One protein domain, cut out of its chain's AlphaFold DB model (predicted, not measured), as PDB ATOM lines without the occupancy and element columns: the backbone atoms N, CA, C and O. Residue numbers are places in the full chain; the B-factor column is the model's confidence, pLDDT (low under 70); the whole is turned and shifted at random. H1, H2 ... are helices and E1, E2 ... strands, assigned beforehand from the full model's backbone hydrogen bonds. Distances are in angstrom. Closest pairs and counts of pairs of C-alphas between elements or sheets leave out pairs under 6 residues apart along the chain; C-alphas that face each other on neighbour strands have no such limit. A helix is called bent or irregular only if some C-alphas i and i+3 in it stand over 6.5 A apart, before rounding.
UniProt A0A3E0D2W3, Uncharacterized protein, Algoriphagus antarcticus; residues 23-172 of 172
ATOM      1  N   GLY A  23     129.477  70.241  80.116       60.03
ATOM      2  CA  GLY A  23     129.002  70.042  81.480       60.03
ATOM      3  C   GLY A  23     127.480  70.021  81.589       60.03
ATOM      4  O   GLY A  23     126.788  70.877  81.038       60.03
ATOM      5  N   GLN A  24     126.967  69.039  82.333       73.44
ATOM      6  CA  GLN A  24     125.537  68.851  82.614       73.44
ATOM      7  C   GLN A  24     124.891  70.107  83.212       73.44
ATOM      8  O   GLN A  24     123.693  70.353  83.069       73.44
ATOM      9  N   THR A  25     125.692  70.918  83.898       77.62
ATOM     10  CA  THR A  25     125.281  72.160  84.535       77.62
ATOM     11  C   THR A  25     126.411  73.174  84.445       77.62
ATOM     12  O   THR A  25     127.567  72.858  84.721       77.62
ATOM     13  N   LYS A  26     126.080  74.405  84.057       80.50
ATOM     14  CA  LYS A  26     127.015  75.527  83.950       80.50
ATOM     15  C   LYS A  26     126.551  76.666  84.852       80.50
ATOM     16  O   LYS A  26     125.434  77.148  84.686       80.50
ATOM     17  N   LYS A  27     127.411  77.138  85.757       76.38
ATOM     18  CA  LYS A  27     127.158  78.366  86.529       76.38
ATOM     19  C   LYS A  27     127.203  79.570  85.577       76.38
ATOM     20  O   LYS A  27     128.164  79.728  84.825       76.38
ATOM     21  N   VAL A  28     126.136  80.366  85.554       76.38
ATOM     22  CA  VAL A  28     125.952  81.511  84.643       76.38
ATOM     23  C   VAL A  28     126.403  82.812  85.298       76.38
ATOM     24  O   VAL A  28     127.020  83.642  84.635       76.38
ATOM     25  N   SER A  29     126.142  82.980  86.593       71.56
ATOM     26  CA  SER A  29     126.561  84.160  87.348       71.56
ATOM     27  C   SER A  29     127.000  83.803  88.760       71.56
ATOM     28  O   SER A  29     126.405  82.951  89.420       71.56
ATOM     29  N   ASP A  30     128.038  84.500  89.215       66.81
ATOM     30  CA  ASP A  30     128.447  84.579  90.609       66.81
ATOM     31  C   ASP A  30     128.897  86.016  90.890       66.81
ATOM     32  O   ASP A  30     129.816  86.524  90.249       66.81
ATOM     33  N   ASN A  31     128.205  86.697  91.795       67.19
ATOM     34  CA  ASN A  31     128.555  88.041  92.257       67.19
ATOM     35  C   ASN A  31     128.856  88.055  93.765       67.19
ATOM     36  O   ASN A  31     128.771  89.106  94.406       67.19
ATOM     37  N   LYS A  32     129.190  86.885  94.329       68.44
ATOM     38  CA  LYS A  32     129.585  86.720  95.724       68.44
ATOM     39  C   LYS A  32     130.837  87.541  96.015       68.44
ATOM     40  O   LYS A  32     131.792  87.568  95.237       68.44
ATOM     41  N   LYS A  33     130.841  88.217  97.162       67.75
ATOM     42  CA  LYS A  33     132.023  88.938  97.636       67.75
ATOM     43  C   LYS A  33     132.987  87.951  98.308       67.75
ATOM     44  O   LYS A  33     132.528  87.154  99.127       67.75
ATOM     45  N   PRO A  34     134.307  88.016  98.040       64.69
ATOM     46  CA  PRO A  34     135.285  87.063  98.584       64.69
ATOM     47  C   PRO A  34     135.291  86.957 100.115       64.69
ATOM     48  O   PRO A  34     135.540  85.891 100.667       64.69
ATOM     49  N   GLU A  35     134.991  88.064 100.796       63.84
ATOM     50  CA  GLU A  35     134.962  88.181 102.261       63.84
ATOM     51  C   GLU A  35     133.769  87.461 102.925       63.84
ATOM     52  O   GLU A  35     133.776  87.242 104.133       63.84
ATOM     53  N   PHE A  36     132.774  87.027 102.144       60.84
ATOM     54  CA  PHE A  36     131.606  86.279 102.613       60.84
ATOM     55  C   PHE A  36     131.713  84.816 102.207       60.84
ATOM     56  O   PHE A  36     130.963  84.336 101.363       60.84
ATOM     57  N   SER A  37     132.670  84.084 102.775       55.59
ATOM     58  CA  SER A  37     132.878  82.667 102.445       55.59
ATOM     59  C   SER A  37     131.743  81.759 102.936       55.59
ATOM     60  O   SER A  37     131.483  80.719 102.329       55.59
ATOM     61  N   THR A  38     130.993  82.170 103.955       50.72
ATOM     62  CA  THR A  38     129.927  81.384 104.576       50.72
ATOM     63  C   THR A  38     128.557  81.692 103.973       50.72
ATOM     64  O   THR A  38     128.002  82.756 104.213       50.72
ATOM     65  N   ASN A  39     128.021  80.765 103.163       47.19
ATOM     66  CA  ASN A  39     126.656  80.202 103.317       47.19
ATOM     67  C   ASN A  39     126.134  79.465 102.077       47.19
ATOM     68  O   ASN A  39     125.283  78.592 102.212       47.19
ATOM     69  N   TYR A  40     126.675  79.699 100.890       50.94
ATOM     70  CA  TYR A  40     126.581  78.694  99.833       50.94
ATOM     71  C   TYR A  40     127.742  77.753 100.064       50.94
ATOM     72  O   TYR A  40     128.878  78.212  99.954       50.94
ATOM     73  N   PHE A  41     127.491  76.510 100.489       48.56
ATOM     74  CA  PHE A  41     128.544  75.502 100.580       48.56
ATOM     75  C   PHE A  41     129.311  75.541  99.252       48.56
ATOM     76  O   PHE A  41     128.712  75.219  98.225       48.56
ATOM     77  N   PRO A  42     130.581  75.987  99.219       46.44
ATOM     78  CA  PRO A  42     131.351  75.943  97.993       46.44
ATOM     79  C   PRO A  42     131.676  74.470  97.771       46.44
ATOM     80  O   PRO A  42     132.685  73.964  98.250       46.44
ATOM     81  N   LYS A  43     130.755  73.733  97.151       54.75
ATOM     82  CA  LYS A  43     130.998  72.346  96.782       54.75
ATOM     83  C   LYS A  43     131.561  72.367  95.377       54.75
ATOM     84  O   LYS A  43     130.877  72.699  94.417       54.75
ATOM     85  N   GLU A  44     132.852  72.077  95.289       46.78
ATOM     86  CA  GLU A  44     133.626  72.112  94.046       46.78
ATOM     87  C   GLU A  44     133.154  71.060  93.025       46.78
ATOM     88  O   GLU A  44     133.484  71.167  91.845       46.78
ATOM     89  N   ASN A  45     132.351  70.070  93.445       54.34
ATOM     90  CA  ASN A  45     131.875  68.997  92.580       54.34
ATOM     91  C   ASN A  45     130.404  69.174  92.160       54.34
ATOM     92  O   ASN A  45     129.484  68.998  92.957       54.34
ATOM     93  N   SER A  46     130.178  69.431  90.869       53.41
ATOM     94  CA  SER A  46     128.844  69.454  90.251       53.41
ATOM     95  C   SER A  46     128.130  68.095  90.252       53.41
ATOM     96  O   SER A  46     126.929  68.043  89.993       53.41
ATOM     97  N   GLU A  47     128.829  66.989  90.523       56.50
ATOM     98  CA  GLU A  47     128.199  65.672  90.678       56.50
ATOM     99  C   GLU A  47     127.384  65.545  91.975       56.50
ATOM    100  O   GLU A  47     126.498  64.694  92.037       56.50
ATOM    101  N   ASP A  48     127.606  66.440  92.944       75.75
ATOM    102  CA  ASP A  48     126.847  66.578  94.196       75.75
ATOM    103  C   ASP A  48     125.708  67.610  94.050       75.75
ATOM    104  O   ASP A  48     125.471  68.466  94.908       75.75
ATOM    105  N   THR A  49     125.007  67.551  92.913       83.56
ATOM    106  CA  THR A  49     123.886  68.443  92.592       83.56
ATOM    107  C   THR A  49     122.563  67.689  92.617       83.56
ATOM    108  O   THR A  49     122.402  66.671  91.940       83.56
ATOM    109  N   THR A  50     121.595  68.238  93.344       89.19
ATOM    110  CA  THR A  50     120.197  67.815  93.325       89.19
ATOM    111  C   THR A  50     119.365  68.860  92.590       89.19
ATOM    112  O   THR A  50     119.403  70.046  92.917       89.19
ATOM    113  N   TYR A  51     118.578  68.426  91.612       91.81
ATOM    114  CA  TYR A  51     117.663  69.287  90.869       91.81
ATOM    115  C   TYR A  51     116.268  69.139  91.456       91.81
ATOM    116  O   TYR A  51     115.755  68.026  91.545       91.81
ATOM    117  N   VAL A  52     115.649  70.247  91.844       94.19
ATOM    118  CA  VAL A  52     114.262  70.268  92.310       94.19
ATOM    119  C   VAL A  52     113.432  70.994  91.266       94.19
ATOM    120  O   VAL A  52     113.652  72.176  91.013       94.19
ATOM    121  N   VAL A  53     112.490  70.284  90.657       94.69
ATOM    122  CA  VAL A  53     111.520  70.857  89.722       94.69
ATOM    123  C   VAL A  53     110.263  71.203  90.511       94.69
ATOM    124  O   VAL A  53     109.628  70.311  91.081       94.69
ATOM    125  N   LEU A  54     109.937  72.492  90.566       93.56
ATOM    126  CA  LEU A  54     108.836  73.054  91.346       93.56
ATOM    127  C   LEU A  54     107.939  73.888  90.432       93.56
ATOM    128  O   LEU A  54     108.428  74.701  89.656       93.56
ATOM    129  N   ASP A  55     106.629  73.714  90.554       92.06
ATOM    130  CA  ASP A  55     105.661  74.554  89.852       92.06
ATOM    131  C   ASP A  55     105.525  75.909  90.556       92.06
ATOM    132  O   ASP A  55     105.001  75.989  91.671       92.06
ATOM    133  N   PHE A  56     106.023  76.969  89.913       90.31
ATOM    134  CA  PHE A  56     106.006  78.319  90.476       90.31
ATOM    135  C   PHE A  56     104.623  78.979  90.442       90.31
ATOM    136  O   PHE A  56     104.406  79.972  91.137       90.31
ATOM    137  N   GLU A  57     103.693  78.438  89.653       86.94
ATOM    138  CA  GLU A  57     102.324  78.941  89.513       86.94
ATOM    139  C   GLU A  57     101.340  78.186  90.431       86.94
ATOM    140  O   GLU A  57     100.149  78.492  90.458       86.94
ATOM    141  N   ARG A  58     101.824  77.222  91.227       82.56
ATOM    142  CA  ARG A  58     100.998  76.403  92.121       82.56
ATOM    143  C   ARG A  58     100.332  77.242  93.216       82.56
ATOM    144  O   ARG A  58     101.014  77.897  93.995       82.56
ATOM    145  N   ASP A  59      99.019  77.081  93.395       78.06
ATOM    146  CA  ASP A  59      98.201  77.843  94.364       78.06
ATOM    147  C   ASP A  59      98.703  77.827  95.821       78.06
ATOM    148  O   ASP A  59      98.374  78.710  96.612       78.06
ATOM    149  N   ARG A  60      99.455  76.793  96.215       81.50
ATOM    150  CA  ARG A  60      99.971  76.619  97.585       81.50
ATOM    151  C   ARG A  60     101.399  77.123  97.772       81.50
ATOM    152  O   ARG A  60     101.911  77.043  98.887       81.50
ATOM    153  N   LEU A  61     102.034  77.592  96.702       89.44
ATOM    154  CA  LEU A  61     103.378  78.132  96.745       89.44
ATOM    155  C   LEU A  61     103.325  79.623  97.061       89.44
ATOM    156  O   LEU A  61     102.835  80.430  96.276       89.44
ATOM    157  N   GLU A  62     103.910  80.005  98.190       92.75
ATOM    158  CA  GLU A  62     104.142  81.412  98.492       92.75
ATOM    159  C   GLU A  62     105.554  81.803  98.044       92.75
ATOM    160  O   GLU A  62     106.551  81.286  98.558       92.75
ATOM    161  N   ILE A  63     105.650  82.739  97.095       92.94
ATOM    162  CA  ILE A  63     106.922  83.322  96.655       92.94
ATOM    163  C   ILE A  63     107.053  84.722  97.247       92.94
ATOM    164  O   ILE A  63     106.362  85.657  96.840       92.94
ATOM    165  N   ARG A  64     107.993  84.894  98.175       92.38
ATOM    166  CA  ARG A  64     108.290  86.184  98.801       92.38
ATOM    167  C   ARG A  64     109.648  86.698  98.350       92.38
ATOM    168  O   ARG A  64     110.648  85.992  98.443       92.38
ATOM    169  N   LYS A  65     109.681  87.951  97.898       91.00
ATOM    170  CA  LYS A  65     110.915  88.691  97.619       91.00
ATOM    171  C   LYS A  65     111.112  89.721  98.717       91.00
ATOM    172  O   LYS A  65     110.234  90.555  98.931       91.00
ATOM    173  N   ASP A  66     112.224  89.652  99.425       88.19
ATOM    174  CA  ASP A  66     112.545  90.590 100.491       88.19
ATOM    175  C   ASP A  66     114.024  90.974 100.498       88.19
ATOM    176  O   ASP A  66     114.845  90.397  99.789       88.19
ATOM    177  N   LYS A  67     114.341  92.018 101.266       84.69
ATOM    178  CA  LYS A  67     115.715  92.438 101.530       84.69
ATOM    179  C   LYS A  67     116.096  91.979 102.922       84.69
ATOM    180  O   LYS A  67     115.390  92.287 103.881       84.69
ATOM    181  N   GLU A  68     117.197  91.253 103.025       79.12
ATOM    182  CA  GLU A  68     117.761  90.829 104.300       79.12
ATOM    183  C   GLU A  68     119.062  91.581 104.575       79.12
ATOM    184  O   GLU A  68     119.860  91.830 103.667       79.12
ATOM    185  N   ASN A  69     119.254  91.949 105.842       77.25
ATOM    186  CA  ASN A  69     120.427  92.678 106.300       77.25
ATOM    187  C   ASN A  69     121.341  91.713 107.064       77.25
ATOM    188  O   ASN A  69     120.923  91.120 108.059       77.25
ATOM    189  N   ALA A  70     122.595  91.591 106.634       70.94
ATOM    190  CA  ALA A  70     123.645  90.892 107.371       70.94
ATOM    191  C   ALA A  70     124.816  91.851 107.611       70.94
ATOM    192  O   ALA A  70     125.602  92.151 106.708       70.94
ATOM    193  N   GLY A  71     124.919  92.362 108.839       72.75
ATOM    194  CA  GLY A  71     125.880  93.412 109.179       72.75
ATOM    195  C   GLY A  71     125.606  94.694 108.387       72.75
ATOM    196  O   GLY A  71     124.505  95.231 108.445       72.75
ATOM    197  N   ASN A  72     126.600  95.159 107.627       71.50
ATOM    198  CA  ASN A  72     126.516  96.375 106.805       71.50
ATOM    199  C   ASN A  72     126.038  96.117 105.365       71.50
ATOM    200  O   ASN A  72     126.150  96.997 104.509       71.50
ATOM    201  N   TYR A  73     125.561  94.907 105.070       69.69
ATOM    202  CA  TYR A  73     125.186  94.504 103.722       69.69
ATOM    203  C   TYR A  73     123.714  94.138 103.642       69.69
ATOM    204  O   TYR A  73     123.201  93.407 104.486       69.69
ATOM    205  N   ASN A  74     123.078  94.602 102.569       75.19
ATOM    206  CA  ASN A  74     121.707  94.261 102.223       75.19
ATOM    207  C   ASN A  74     121.748  93.408 100.962       75.19
ATOM    208  O   ASN A  74     122.432  93.776 100.004       75.19
ATOM    209  N   PHE A  75     121.007  92.310 100.952       77.94
ATOM    210  CA  PHE A  75     120.890  91.446  99.785       77.94
ATOM    211  C   PHE A  75     119.432  91.128  99.498       77.94
ATOM    212  O   PHE A  75     118.614  90.989 100.411       77.94
ATOM    213  N   ASP A  76     119.118  91.031  98.210       84.06
ATOM    214  CA  ASP A  76     117.813  90.574  97.762       84.06
ATOM    215  C   ASP A  76     117.726  89.062  97.989       84.06
ATOM    216  O   ASP A  76     118.654  88.309  97.687       84.06
ATOM    217  N   ARG A  77     116.608  88.611  98.544       86.88
ATOM    218  CA  ARG A  77     116.320  87.213  98.836       86.88
ATOM    219  C   ARG A  77     114.972  86.853  98.237       86.88
ATOM    220  O   ARG A  77     114.010  87.615  98.309       86.88
ATOM    221  N   ILE A  78     114.907  85.675  97.633       91.25
ATOM    222  CA  ILE A  78     113.684  85.066  97.126       91.25
ATOM    223  C   ILE A  78     113.452  83.795  97.933       91.25
ATOM    224  O   ILE A  78     114.303  82.907  97.963       91.25
ATOM    225  N   ARG A  79     112.305  83.712  98.601       92.38
ATOM    226  CA  ARG A  79     111.898  82.551  99.387       92.38
ATOM    227  C   ARG A  79     110.653  81.927  98.777       92.38
ATOM    228  O   ARG A  79     109.644  82.605  98.612       92.38
ATOM    229  N   PHE A  80     110.744  80.639  98.492       93.81
ATOM    230  CA  PHE A  80     109.669  79.783  98.011       93.81
ATOM    231  C   PHE A  80     109.208  78.929  99.191       93.81
ATOM    232  O   PHE A  80     110.005  78.157  99.723       93.81
ATOM    233  N   THR A  81     107.966  79.098  99.632       93.50
ATOM    234  CA  THR A  81     107.426  78.442 100.831       93.50
ATOM    235  C   THR A  81     106.311  77.487 100.442       93.50
ATOM    236  O   THR A  81     105.348  77.896  99.796       93.50
ATOM    237  N   MET A  82     106.435  76.228 100.858       90.50
ATOM    238  CA  MET A  82     105.460  75.169 100.602       90.50
ATOM    239  C   MET A  82     105.080  74.471 101.902       90.50
ATOM    240  O   MET A  82     105.953  73.993 102.622       90.50
ATOM    241  N   ALA A  83     103.780  74.372 102.175       88.00
ATOM    242  CA  ALA A  83     103.254  73.600 103.296       88.00
ATOM    243  C   ALA A  83     102.789  72.212 102.831       88.00
ATOM    244  O   ALA A  83     101.984  72.090 101.901       88.00
ATOM    245  N   TYR A  84     103.263  71.169 103.510       86.50
ATOM    246  CA  TYR A  84     102.871  69.786 103.269       86.50
ATOM    247  C   TYR A  84     102.079  69.266 104.457       86.50
ATOM    248  O   TYR A  84     102.583  69.175 105.578       86.50
ATOM    249  N   ASN A  85     100.836  68.878 104.182       78.06
ATOM    250  CA  ASN A  85      99.998  68.238 105.180       78.06
ATOM    251  C   ASN A  85     100.486  66.811 105.422       78.06
ATOM    252  O   ASN A  85     100.719  66.061 104.468       78.06
ATOM    253  N   ASN A  86     100.571  66.417 106.689       68.38
ATOM    254  CA  ASN A  86     100.822  65.038 107.073       68.38
ATOM    255  C   ASN A  86      99.752  64.586 108.077       68.38
ATOM    256  O   ASN A  86      99.644  65.174 109.145       68.38
ATOM    257  N   PRO A  87      98.954  63.546 107.781       68.38
ATOM    258  CA  PRO A  87      97.975  63.043 108.743       68.38
ATOM    259  C   PRO A  87      98.612  62.331 109.951       68.38
ATOM    260  O   PRO A  87      97.905  62.033 110.907       68.38
ATOM    261  N   LEU A  88      99.917  62.029 109.910       68.88
ATOM    262  CA  LEU A  88     100.635  61.237 110.919       68.88
ATOM    263  C   LEU A  88     101.734  62.017 111.668       68.88
ATOM    264  O   LEU A  88     102.420  61.439 112.505       68.88
ATOM    265  N   SER A  89     101.944  63.295 111.354       66.25
ATOM    266  CA  SER A  89     103.019  64.137 111.903       66.25
ATOM    267  C   SER A  89     102.562  65.596 111.885       66.25
ATOM    268  O   SER A  89     101.684  65.917 111.081       66.25
ATOM    269  N   PRO A  90     103.136  66.498 112.700       72.75
ATOM    270  CA  PRO A  90     102.846  67.913 112.543       72.75
ATOM    271  C   PRO A  90     103.218  68.380 111.127       72.75
ATOM    272  O   PRO A  90     104.086  67.791 110.470       72.75
ATOM    273  N   ASN A  91     102.513  69.399 110.632       80.88
ATOM    274  CA  ASN A  91     102.685  69.869 109.260       80.88
ATOM    275  C   ASN A  91     104.111  70.382 109.048       80.88
ATOM    276  O   ASN A  91     104.695  71.020 109.925       80.88
ATOM    277  N   GLU A  92     104.653  70.139 107.859       83.81
ATOM    278  CA  GLU A  92     105.989  70.606 107.500       83.81
ATOM    279  C   GLU A  92     105.896  71.772 106.529       83.81
ATOM    280  O   GLU A  92     105.195  71.705 105.516       83.81
ATOM    281  N   ILE A  93     106.641  72.833 106.825       89.06
ATOM    282  CA  ILE A  93     106.885  73.924 105.891       89.06
ATOM    283  C   ILE A  93     108.289  73.759 105.332       89.06
ATOM    284  O   ILE A  93     109.270  73.826 106.073       89.06
ATOM    285  N   VAL A  94     108.379  73.592 104.018       91.44
ATOM    286  CA  VAL A  94     109.642  73.571 103.284       91.44
ATOM    287  C   VAL A  94     109.878  74.949 102.688       91.44
ATOM    288  O   VAL A  94     109.007  75.508 102.018       91.44
ATOM    289  N   TYR A  95     111.076  75.480 102.903       93.00
ATOM    290  CA  TYR A  95     111.535  76.720 102.300       93.00
ATOM    291  C   TYR A  95     112.679  76.432 101.339       93.00
ATOM    292  O   TYR A  95     113.674  75.820 101.728       93.00
ATOM    293  N   PHE A  96     112.582  76.951 100.119       92.44
ATOM    294  CA  PHE A  96     113.723  77.104  99.222       92.44
ATOM    295  C   PHE A  96     114.115  78.578  99.214       92.44
ATOM    296  O   PHE A  96     113.292  79.443  98.920       92.44
ATOM    297  N   THR A  97     115.354  78.885  99.582       90.56
ATOM    298  CA  THR A  97     115.844  80.261  99.701       90.56
ATOM    299  C   THR A  97     116.950  80.505  98.689       90.56
ATOM    300  O   THR A  97     118.021  79.913  98.785       90.56
ATOM    301  N   HIS A  98     116.689  81.397  97.740       89.44
ATOM    302  CA  HIS A  98     117.675  81.929  96.811       89.44
ATOM    303  C   HIS A  98     118.115  83.316  97.289       89.44
ATOM    304  O   HIS A  98     117.280  84.196  97.496       89.44
ATOM    305  N   ILE A  99     119.415  83.534  97.448       84.88
ATOM    306  CA  ILE A  99     119.980  84.877  97.611       84.88
ATOM    307  C   ILE A  99     120.310  85.390  96.212       84.88
ATOM    308  O   ILE A  99     120.990  84.709  95.451       84.88
ATOM    309  N   ALA A 100     119.789  86.564  95.876       75.31
ATOM    310  CA  ALA A 100     119.866  87.194  94.567       75.31
ATOM    311  C   ALA A 100     120.757  88.446  94.629       75.31
ATOM    312  O   ALA A 100     120.335  89.543  94.271       75.31
ATOM    313  N   GLY A 101     122.002  88.318  95.100       68.75
ATOM    314  CA  GLY A 101     122.917  89.461  95.123       68.75
ATOM    315  C   GLY A 101     124.100  89.355  96.083       68.75
ATOM    316  O   GLY A 101     124.176  88.443  96.910       68.75
ATOM    317  N   PRO A 102     125.045  90.310  96.005       59.91
ATOM    318  CA  PRO A 102     126.091  90.432  97.006       59.91
ATOM    319  C   PRO A 102     125.466  90.726  98.383       59.91
ATOM    320  O   PRO A 102     124.472  91.442  98.457       59.91
ATOM    321  N   PRO A 103     126.059  90.229  99.477       63.91
ATOM    322  CA  PRO A 103     127.412  89.694  99.509       63.91
ATOM    323  C   PRO A 103     127.513  88.178  99.282       63.91
ATOM    324  O   PRO A 103     128.598  87.701  98.958       63.91
ATOM    325  N   PHE A 104     126.411  87.437  99.426       64.81
ATOM    326  CA  PHE A 104     126.423  85.972  99.443       64.81
ATOM    327  C   PHE A 104     126.358  85.328  98.049       64.81
ATOM    328  O   PHE A 104     126.788  84.188  97.917       64.81
ATOM    329  N   GLY A 105     125.910  86.050  97.015       66.94
ATOM    330  CA  GLY A 105     125.922  85.610  95.613       66.94
ATOM    331  C   GLY A 105     124.529  85.577  94.975       66.94
ATOM    332  O   GLY A 105     123.530  85.621  95.679       66.94
ATOM    333  N   ASN A 106     124.478  85.518  93.640       76.38
ATOM    334  CA  ASN A 106     123.297  85.339  92.786       76.38
ATOM    335  C   ASN A 106     123.543  84.105  91.909       76.38
ATOM    336  O   ASN A 106     123.875  84.216  90.721       76.38
ATOM    337  N   GLU A 107     123.522  82.936  92.546       80.62
ATOM    338  CA  GLU A 107     123.902  81.686  91.899       80.62
ATOM    339  C   GLU A 107     122.799  81.226  90.949       80.62
ATOM    340  O   GLU A 107     121.768  80.692  91.354       80.62
ATOM    341  N   VAL A 108     123.036  81.451  89.662       86.62
ATOM    342  CA  VAL A 108     122.159  81.021  88.576       86.62
ATOM    343  C   VAL A 108     122.898  79.995  87.735       86.62
ATOM    344  O   VAL A 108     124.080  80.160  87.425       86.62
ATOM    345  N   TYR A 109     122.183  78.955  87.325       86.81
ATOM    346  CA  TYR A 109     122.717  77.833  86.569       86.81
ATOM    347  C   TYR A 109     121.965  77.642  85.254       86.81
ATOM    348  O   TYR A 109     120.779  77.935  85.149       86.81
ATOM    349  N   SER A 110     122.669  77.122  84.253       88.75
ATOM    350  CA  SER A 110     122.110  76.593  83.012       88.75
ATOM    351  C   SER A 110     122.278  75.078  83.024       88.75
ATOM    352  O   SER A 110     123.395  74.585  83.201       88.75
ATOM    353  N   VAL A 111     121.181  74.345  82.882       89.69
ATOM    354  CA  VAL A 111     121.092  72.899  83.107       89.69
ATOM    355  C   VAL A 111     120.651  72.209  81.822       89.69
ATOM    356  O   VAL A 111     119.629  72.577  81.248       89.69
ATOM    357  N   ASN A 112     121.400  71.201  81.371       89.75
ATOM    358  CA  ASN A 112     121.041  70.397  80.203       89.75
ATOM    359  C   ASN A 112     120.209  69.182  80.627       89.75
ATOM    360  O   ASN A 112     120.745  68.201  81.133       89.75
ATOM    361  N   LYS A 113     118.901  69.209  80.360       89.19
ATOM    362  CA  LYS A 113     117.961  68.161  80.789       89.19
ATOM    363  C   LYS A 113     118.297  66.768  80.255       89.19
ATOM    364  O   LYS A 113     117.987  65.778  80.907       89.19
ATOM    365  N   ARG A 114     118.906  66.673  79.066       84.38
ATOM    366  CA  ARG A 114     119.173  65.382  78.403       84.38
ATOM    367  C   ARG A 114     120.337  64.615  79.014       84.38
ATOM    368  O   ARG A 114     120.426  63.410  78.811       84.38
ATOM    369  N   SER A 115     121.237  65.308  79.706       82.12
ATOM    370  CA  SER A 115     122.435  64.708  80.294       82.12
ATOM    371  C   SER A 115     122.302  64.438  81.793       82.12
ATOM    372  O   SER A 115     123.247  63.935  82.398       82.12
ATOM    373  N   LEU A 116     121.140  64.734  82.387       83.81
ATOM    374  CA  LEU A 116     120.870  64.470  83.795       83.81
ATOM    375  C   LEU A 116     120.409  63.036  84.033       83.81
ATOM    376  O   LEU A 116     119.529  62.513  83.348       83.81
ATOM    377  N   SER A 117     120.965  62.430  85.078       83.31
ATOM    378  CA  SER A 117     120.472  61.160  85.594       83.31
ATOM    379  C   SER A 117     119.204  61.369  86.429       83.31
ATOM    380  O   SER A 117     119.101  62.332  87.192       83.31
ATOM    381  N   ARG A 118     118.225  60.465  86.290       82.38
ATOM    382  CA  ARG A 118     116.900  60.600  86.925       82.38
ATOM    383  C   ARG A 118     116.944  60.588  88.453       82.38
ATOM    384  O   ARG A 118     116.103  61.220  89.075       82.38
ATOM    385  N   ASP A 119     117.911  59.904  89.053       83.19
ATOM    386  CA  ASP A 119     118.095  59.817  90.508       83.19
ATOM    387  C   ASP A 119     118.488  61.152  91.161       83.19
ATOM    388  O   ASP A 119     118.361  61.302  92.375       83.19
ATOM    389  N   ARG A 120     118.924  62.133  90.362       83.19
ATOM    390  CA  ARG A 120     119.280  63.482  90.822       83.19
ATOM    391  C   ARG A 120     118.126  64.478  90.725       83.19
ATOM    392  O   ARG A 120     118.284  65.620  91.147       83.19
ATOM    393  N   ILE A 121     116.992  64.075  90.147       90.38
ATOM    394  CA  ILE A 121     115.859  64.958  89.865       90.38
ATOM    395  C   ILE A 121     114.721  64.641  90.833       90.38
ATOM    396  O   ILE A 121     114.201  63.528  90.883       90.38
ATOM    397  N   ILE A 122     114.307  65.653  91.584       92.06
ATOM    398  CA  ILE A 122     113.153  65.619  92.469       92.06
ATOM    399  C   ILE A 122     112.061  66.465  91.824       92.06
ATOM    400  O   ILE A 122     112.152  67.688  91.794       92.06
ATOM    401  N   PHE A 123     111.007  65.816  91.338       91.50
ATOM    402  CA  PHE A 123     109.759  66.503  91.013       91.50
ATOM    403  C   PHE A 123     108.997  66.734  92.313       91.50
ATOM    404  O   PHE A 123     108.514  65.778  92.921       91.50
ATOM    405  N   GLU A 124     108.934  67.987  92.765       86.50
ATOM    406  CA  GLU A 124     108.244  68.345  94.007       86.50
ATOM    407  C   GLU A 124     106.780  67.882  94.050       86.50
ATOM    408  O   GLU A 124     106.410  67.322  95.083       86.50
ATOM    409  N   PRO A 125     105.966  68.005  92.977       74.38
ATOM    410  CA  PRO A 125     104.549  67.628  93.019       74.38
ATOM    411  C   PRO A 125     104.280  66.186  93.471       74.38
ATOM    412  O   PRO A 125     103.175  65.862  93.897       74.38
ATOM    413  N   GLU A 126     105.285  65.317  93.387       78.25
ATOM    414  CA  GLU A 126     105.196  63.906  93.741       78.25
ATOM    415  C   GLU A 126     105.572  63.608  95.204       78.25
ATOM    416  O   GLU A 126     105.551  62.444  95.613       78.25
ATOM    417  N   LYS A 127     105.994  64.608  95.991       86.31
ATOM    418  CA  LYS A 127     106.591  64.409  97.323       86.31
ATOM    419  C   LYS A 127     105.662  64.855  98.453       86.31
ATOM    420  O   LYS A 127     104.889  65.799  98.325       86.31
ATOM    421  N   ASN A 128     105.741  64.156  99.585       85.50
ATOM    422  CA  ASN A 128     104.993  64.459 100.809       85.50
ATOM    423  C   ASN A 128     105.925  65.008 101.908       85.50
ATOM    424  O   ASN A 128     107.139  65.040 101.728       85.50
ATOM    425  N   ALA A 129     105.362  65.408 103.055       83.94
ATOM    426  CA  ALA A 129     106.134  65.894 104.206       83.94
ATOM    427  C   ALA A 129     107.249  64.905 104.610       83.94
ATOM    428  O   ALA A 129     108.428  65.236 104.598       83.94
ATOM    429  N   VAL A 130     106.889  63.629 104.800       86.19
ATOM    430  CA  VAL A 130     107.827  62.562 105.189       86.19
ATOM    431  C   VAL A 130     109.055  62.503 104.274       86.19
ATOM    432  O   VAL A 130     110.170  62.321 104.761       86.19
ATOM    433  N   PHE A 131     108.884  62.668 102.959       89.69
ATOM    434  CA  PHE A 131     109.999  62.706 102.014       89.69
ATOM    435  C   PHE A 131     110.984  63.837 102.328       89.69
ATOM    436  O   PHE A 131     112.192  63.592 102.373       89.69
ATOM    437  N   TRP A 132     110.482  65.054 102.534       89.62
ATOM    438  CA  TRP A 132     111.318  66.224 102.775       89.62
ATOM    439  C   TRP A 132     112.085  66.085 104.083       89.62
ATOM    440  O   TRP A 132     113.308  66.233 104.072       89.62
ATOM    441  N   TYR A 133     111.411  65.688 105.163       86.31
ATOM    442  CA  TYR A 133     112.048  65.438 106.453       86.31
ATOM    443  C   TYR A 133     113.223  64.459 106.361       86.31
ATOM    444  O   TYR A 133     114.335  64.772 106.788       86.31
ATOM    445  N   HIS A 134     113.011  63.295 105.735       88.00
ATOM    446  CA  HIS A 134     114.047  62.263 105.623       88.00
ATOM    447  C   HIS A 134     115.234  62.689 104.752       88.00
ATOM    448  O   HIS A 134     116.356  62.240 104.980       88.00
ATOM    449  N   ASN A 135     115.009  63.540 103.750       86.38
ATOM    450  CA  ASN A 135     116.053  63.955 102.812       86.38
ATOM    451  C   ASN A 135     116.707  65.290 103.183       86.38
ATOM    452  O   ASN A 135     117.675  65.692 102.540       86.38
ATOM    453  N   TYR A 136     116.223  65.968 104.223       84.81
ATOM    454  CA  TYR A 136     116.627  67.329 104.549       84.81
ATOM    455  C   TYR A 136     118.135  67.507 104.740       84.81
ATOM    456  O   TYR A 136     118.739  68.411 104.160       84.81
ATOM    457  N   LEU A 137     118.747  66.635 105.546       83.38
ATOM    458  CA  LEU A 137     120.180  66.696 105.839       83.38
ATOM    459  C   LEU A 137     121.013  66.479 104.575       83.38
ATOM    460  O   LEU A 137     121.930  67.248 104.309       83.38
ATOM    461  N   ARG A 138     120.626  65.508 103.742       84.06
ATOM    462  CA  ARG A 138     121.278  65.268 102.451       84.06
ATOM    463  C   ARG A 138     121.171  66.489 101.539       84.06
ATOM    464  O   ARG A 138     122.157  66.882 100.934       84.06
ATOM    465  N   LEU A 139     119.996  67.114 101.455       85.88
ATOM    466  CA  LEU A 139     119.788  68.293 100.610       85.88
ATOM    467  C   LEU A 139     120.625  69.489 101.072       85.88
ATOM    468  O   LEU A 139     121.188  70.184 100.230       85.88
ATOM    469  N   LYS A 140     120.782  69.686 102.388       79.81
ATOM    470  CA  LYS A 140     121.718  70.674 102.956       79.81
ATOM    471  C   LYS A 140     123.166  70.431 102.543       79.81
ATOM    472  O   LYS A 140     123.947  71.373 102.477       79.81
ATOM    473  N   GLU A 141     123.524  69.182 102.286       77.75
ATOM    474  CA  GLU A 141     124.859  68.773 101.874       77.75
ATOM    475  C   GLU A 141     125.015  68.704 100.349       77.75
ATOM    476  O   GLU A 141     126.050  68.262  99.871       77.75
ATOM    477  N   THR A 142     124.057  69.152  99.546       79.62
ATOM    478  CA  THR A 142     124.206  69.167  98.080       79.62
ATOM    479  C   THR A 142     124.008  70.567  97.532       79.62
ATOM    480  O   THR A 142     123.411  71.422  98.185       79.62
ATOM    481  N   ILE A 143     124.488  70.810  96.314       84.81
ATOM    482  CA  ILE A 143     124.029  71.970  95.552       84.81
ATOM    483  C   ILE A 143     122.586  71.677  95.159       84.81
ATOM    484  O   ILE A 143     122.326  70.717  94.437       84.81
ATOM    485  N   VAL A 144     121.642  72.491  95.624       89.38
ATOM    486  CA  VAL A 144     120.241  72.361  95.221       89.38
ATOM    487  C   VAL A 144     119.942  73.411  94.165       89.38
ATOM    488  O   VAL A 144     120.084  74.608  94.412       89.38
ATOM    489  N   ILE A 145     119.532  72.953  92.985       91.69
ATOM    490  CA  ILE A 145     119.119  73.819  91.881       91.69
ATOM    491  C   ILE A 145     117.607  73.714  91.737       91.69
ATOM    492  O   ILE A 145     117.083  72.674  91.341       91.69
ATOM    493  N   LEU A 146     116.917  74.803  92.058       94.00
ATOM    494  CA  LEU A 146     115.479  74.938  91.879       94.00
ATOM    495  C   LEU A 146     115.176  75.372  90.442       94.00
ATOM    496  O   LEU A 146     115.737  76.357  89.959       94.00
ATOM    497  N   ILE A 147     114.296  74.643  89.763       95.19
ATOM    498  CA  ILE A 147     113.899  74.877  88.371       95.19
ATOM    499  C   ILE A 147     112.375  74.974  88.317       95.19
ATOM    500  O   ILE A 147     111.686  74.142  88.907       95.19
ATOM    501  N   ASP A 148     111.856  75.967  87.598       94.94
ATOM    502  CA  ASP A 148     110.422  76.091  87.336       94.94
ATOM    503  C   ASP A 148     109.941  74.917  86.462       94.94
ATOM    504  O   ASP A 148     110.544  74.611  85.425       94.94
ATOM    505  N   LEU A 149     108.849  74.258  86.860       94.31
ATOM    506  CA  LEU A 149     108.202  73.195  86.089       94.31
ATOM    507  C   LEU A 149     107.909  73.637  84.653       94.31
ATOM    508  O   LEU A 149     108.163  72.885  83.712       94.31
ATOM    509  N   LYS A 150     107.455  74.875  84.463       93.25
ATOM    510  CA  LYS A 150     107.133  75.420  83.140       93.25
ATOM    511  C   LYS A 150     108.349  75.476  82.217       93.25
ATOM    512  O   LYS A 150     108.262  75.145  81.031       93.25
ATOM    513  N   ASP A 151     109.500  75.867  82.757       92.75
ATOM    514  CA  ASP A 151     110.761  75.868  82.015       92.75
ATOM    515  C   ASP A 151     111.261  74.442  81.770       92.75
ATOM    516  O   ASP A 151     111.769  74.132  80.686       92.75
ATOM    517  N   TRP A 152     111.063  73.550  82.743       93.81
ATOM    518  CA  TRP A 152     111.401  72.138  82.620       93.81
ATOM    519  C   TRP A 152     110.616  71.435  81.504       93.81
ATOM    520  O   TRP A 152     111.202  70.688  80.718       93.81
ATOM    521  N   GLU A 153     109.318  71.698  81.382       92.69
ATOM    522  CA  GLU A 153     108.440  71.098  80.367       92.69
ATOM    523  C   GLU A 153     108.627  71.693  78.964       92.69
ATOM    524  O   GLU A 153     108.243  71.088  77.959       92.69
ATOM    525  N   ASN A 154     109.270  72.856  78.860       92.19
ATOM    526  CA  ASN A 154     109.548  73.490  77.577       92.19
ATOM    527  C   ASN A 154     110.419  72.591  76.670       92.19
ATOM    528  O   ASN A 154     111.286  71.846  77.122       92.19
ATOM    529  N   LYS A 155     110.266  72.711  75.347       88.50
ATOM    530  CA  LYS A 155     111.019  71.935  74.338       88.50
ATOM    531  C   LYS A 155     112.522  72.240  74.298       88.50
ATOM    532  O   LYS A 155     113.257  71.556  73.591       88.50
ATOM    533  N   LYS A 156     112.984  73.280  74.997       90.25
ATOM    534  CA  LYS A 156     114.409  73.627  75.073       90.25
ATOM    535  C   LYS A 156     115.158  72.574  75.884       90.25
ATOM    536  O   LYS A 156     114.689  72.179  76.941       90.25
ATOM    537  N   ASP A 157     116.332  72.162  75.415       89.12
ATOM    538  CA  ASP A 157     117.177  71.193  76.131       89.12
ATOM    539  C   ASP A 157     117.852  71.803  77.363       89.12
ATOM    540  O   ASP A 157     118.085  71.112  78.354       89.12
ATOM    541  N   TRP A 158     118.134  73.103  77.293       91.06
ATOM    542  CA  TRP A 158     118.742  73.876  78.363       91.06
ATOM    543  C   TRP A 158     117.688  74.692  79.102       91.06
ATOM    544  O   TRP A 158     116.881  75.380  78.468       91.06
ATOM    545  N   VAL A 159     117.734  74.638  80.428       93.81
ATOM    546  CA  VAL A 159     116.839  75.371  81.331       93.81
ATOM    547  C   VAL A 159     117.645  76.156  82.355       93.81
ATOM    548  O   VAL A 159     118.766  75.777  82.697       93.81
ATOM    549  N   GLN A 160     117.090  77.267  82.825       92.50
ATOM    550  CA  GLN A 160     117.702  78.061  83.880       92.50
ATOM    551  C   GLN A 160     117.257  77.530  85.244       92.50
ATOM    552  O   GLN A 160     116.108  77.132  85.415       92.50
ATOM    553  N   GLY A 161     118.165  77.527  86.213       91.94
ATOM    554  CA  GLY A 161     117.872  77.154  87.589       91.94
ATOM    555  C   GLY A 161     118.505  78.111  88.588       91.94
ATOM    556  O   GLY A 161     119.499  78.780  88.291       91.94
ATOM    557  N   LEU A 162     117.916  78.170  89.777       91.25
ATOM    558  CA  LEU A 162     118.368  78.984  90.899       91.25
ATOM    559  C   LEU A 162     119.086  78.097  91.914       91.25
ATOM    560  O   LEU A 162     118.527  77.093  92.349       91.25
ATOM    561  N   GLY A 163     120.295  78.471  92.323       88.81
ATOM    562  CA  GLY A 163     120.932  77.875  93.494       88.81
ATOM    563  C   GLY A 163     120.160  78.261  94.752       88.81
ATOM    564  O   GLY A 163     119.941  79.452  94.994       88.81
ATOM    565  N   VAL A 164     119.721  77.277  95.535       89.00
ATOM    566  CA  VAL A 164     118.902  77.499  96.732       89.00
ATOM    567  C   VAL A 164     119.440  76.761  97.948       89.00
ATOM    568  O   VAL A 164     120.059  75.705  97.847       89.00
ATOM    569  N   GLN A 165     119.133  77.295  99.124       87.75
ATOM    570  CA  GLN A 165     119.184  76.561 100.381       87.75
ATOM    571  C   GLN A 165     117.807  75.991 100.701       87.75
ATOM    572  O   GLN A 165     116.799  76.672 100.515       87.75
ATOM    573  N   VAL A 166     117.767  74.774 101.235       88.81
ATOM    574  CA  VAL A 166     116.529  74.161 101.724       88.81
ATOM    575  C   VAL A 166     116.481  74.283 103.246       88.81
ATOM    576  O   VAL A 166     117.489  74.049 103.921       88.81
ATOM    577  N   SER A 167     115.324  74.628 103.806       90.00
ATOM    578  CA  SER A 167     115.017  74.487 105.234       90.00
ATOM    579  C   SER A 167     113.643  73.865 105.459       90.00
ATOM    580  O   SER A 167     112.756  74.020 104.627       90.00
ATOM    581  N   ILE A 168     113.484  73.137 106.566       88.62
ATOM    582  CA  ILE A 168     112.205  72.553 106.980       88.62
ATOM    583  C   ILE A 168     111.906  73.033 108.390       88.62
ATOM    584  O   ILE A 168     112.763  72.906 109.265       88.62
ATOM    585  N   ASN A 169     110.701  73.556 108.593       87.69
ATOM    586  CA  ASN A 169     110.159  73.844 109.913       87.69
ATOM    587  C   ASN A 169     108.923  72.985 110.162       87.69
ATOM    588  O   ASN A 169     108.085  72.813 109.276       87.69
ATOM    589  N   THR A 170     108.799  72.509 111.390       81.19
ATOM    590  CA  THR A 170     107.618  71.807 111.881       81.19
ATOM    591  C   THR A 170     106.650  72.828 112.476       81.19
ATOM    592  O   THR A 170     107.071  73.678 113.261       81.19
ATOM    593  N   ILE A 171     105.373  72.776 112.093       74.44
ATOM    594  CA  ILE A 171     104.305  73.547 112.744       74.44
ATOM    595  C   ILE A 171     103.691  72.652 113.818       74.44
ATOM    596  O   ILE A 171     103.111  71.623 113.470       74.44
ATOM    597  N   GLU A 172     103.845  73.035 115.084       60.88
ATOM    598  CA  GLU A 172     103.167  72.402 116.228       60.88
ATOM    599  C   GLU A 172     101.678  72.767 116.297       60.88
ATOM    600  O   GLU A 172     101.331  73.936 115.997       60.88
TER     601      GLU A 172
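Overview. This is residues 23 to 172 of the 172 residues of an uncharacterized protein of Algoriphagus antarcticus (UniProt A0A3E0D2W3). One long bent strand, E9, runs through the middle of a strongly twisted, branched sheet, with three wings spreading from it: E5, E4 and E3 along its later part, E6 and E1 along its earlier part, and E8, E2 and E7 on its other side. The sheet curls round H1, while the short helix H2 is on the opposite face. The printed part has 150 residues with nine named strands and two named helices: along the chain, seven strands, E1 to E7, come before H1, then follow E8, H2 and E9; the class is mostly strand, and in the branched sheet the neighbour pairs E2 and E7 and E2 and E8 are parallel, the other neighbour pairs antiparallel. The whole is compact, with a radius of gyration of the C-alphas of 15.4 A and spans of 45 by 40 by 26 A.

Along the chain. E9, residues 158 to 171, is 37.3 A long, from C-alpha 158 at (118.742, 73.876, 78.363) to C-alpha 171 at (104.305, 73.547, 112.744), and bends by 55 degrees at residue 163. E3, residues 61 to 70, 26.2 A, bends by 55 degrees at residue 67; E4, residues 73 to 84, 33.3 A, bends by 53 degrees at residue 76. E5 is residues 91 to 101, 31.5 A. The shorter strands are E1, residues 25 to 29, beginning at C-alpha 25 (125.281, 72.160, 84.535), E2, residues 49 to 54, E6, residues 108 to 112, E7, residues 121 to 123, and E8, residues 143 to 148. H1 is residues 129 to 140, 16.3 A, and H2 residues 149 to 153.

Arrangement. E9 has E5 and E6 on one side and E8 on the other side, antiparallel to each, with N 167 and O 95 at 2.9 A, N 111 and O 159 at 2.8 A, and N 146 and O 162 at 2.8 A. E3, E4 and E5 form a meander, each strand the antiparallel neighbour of the one before, made of two hairpins; N 64 and O 79 are 2.9 A apart, N 80 and O 96 2.8 A. E1 is antiparallel to E6, with N 26 and O 110 at 2.8 A. E2 is parallel to E8 (N 52 and O 145, 2.9 A) and to E7 (N 122 and O 51, 2.8 A). The closest C-alphas of H1 and E9 are those of Lys 140 and Val 166, 6.4 A apart. H2 is on the sheet at a height of 6.8 A, over none of the strands; its closest C-alpha to E2 is Leu 149, 5.3 A from that of Leu 54. H1 is irregular, C-alphas 134 and 137 being 7.6 A apart, with 6 of 8 O i to N i+4 pairs within hydrogen-bond range; in H2 every such pair is.

Size, cuts and confidence. The C-alphas farthest apart, those of Pro 34 and Pro 87, are 45.5 A apart. The printed part has no cut. The link from E1 to E2, 19 residues, is long. The mean pLDDT of the printed part is 80.9; 30 residues are under 70, among them residues 30 to 47.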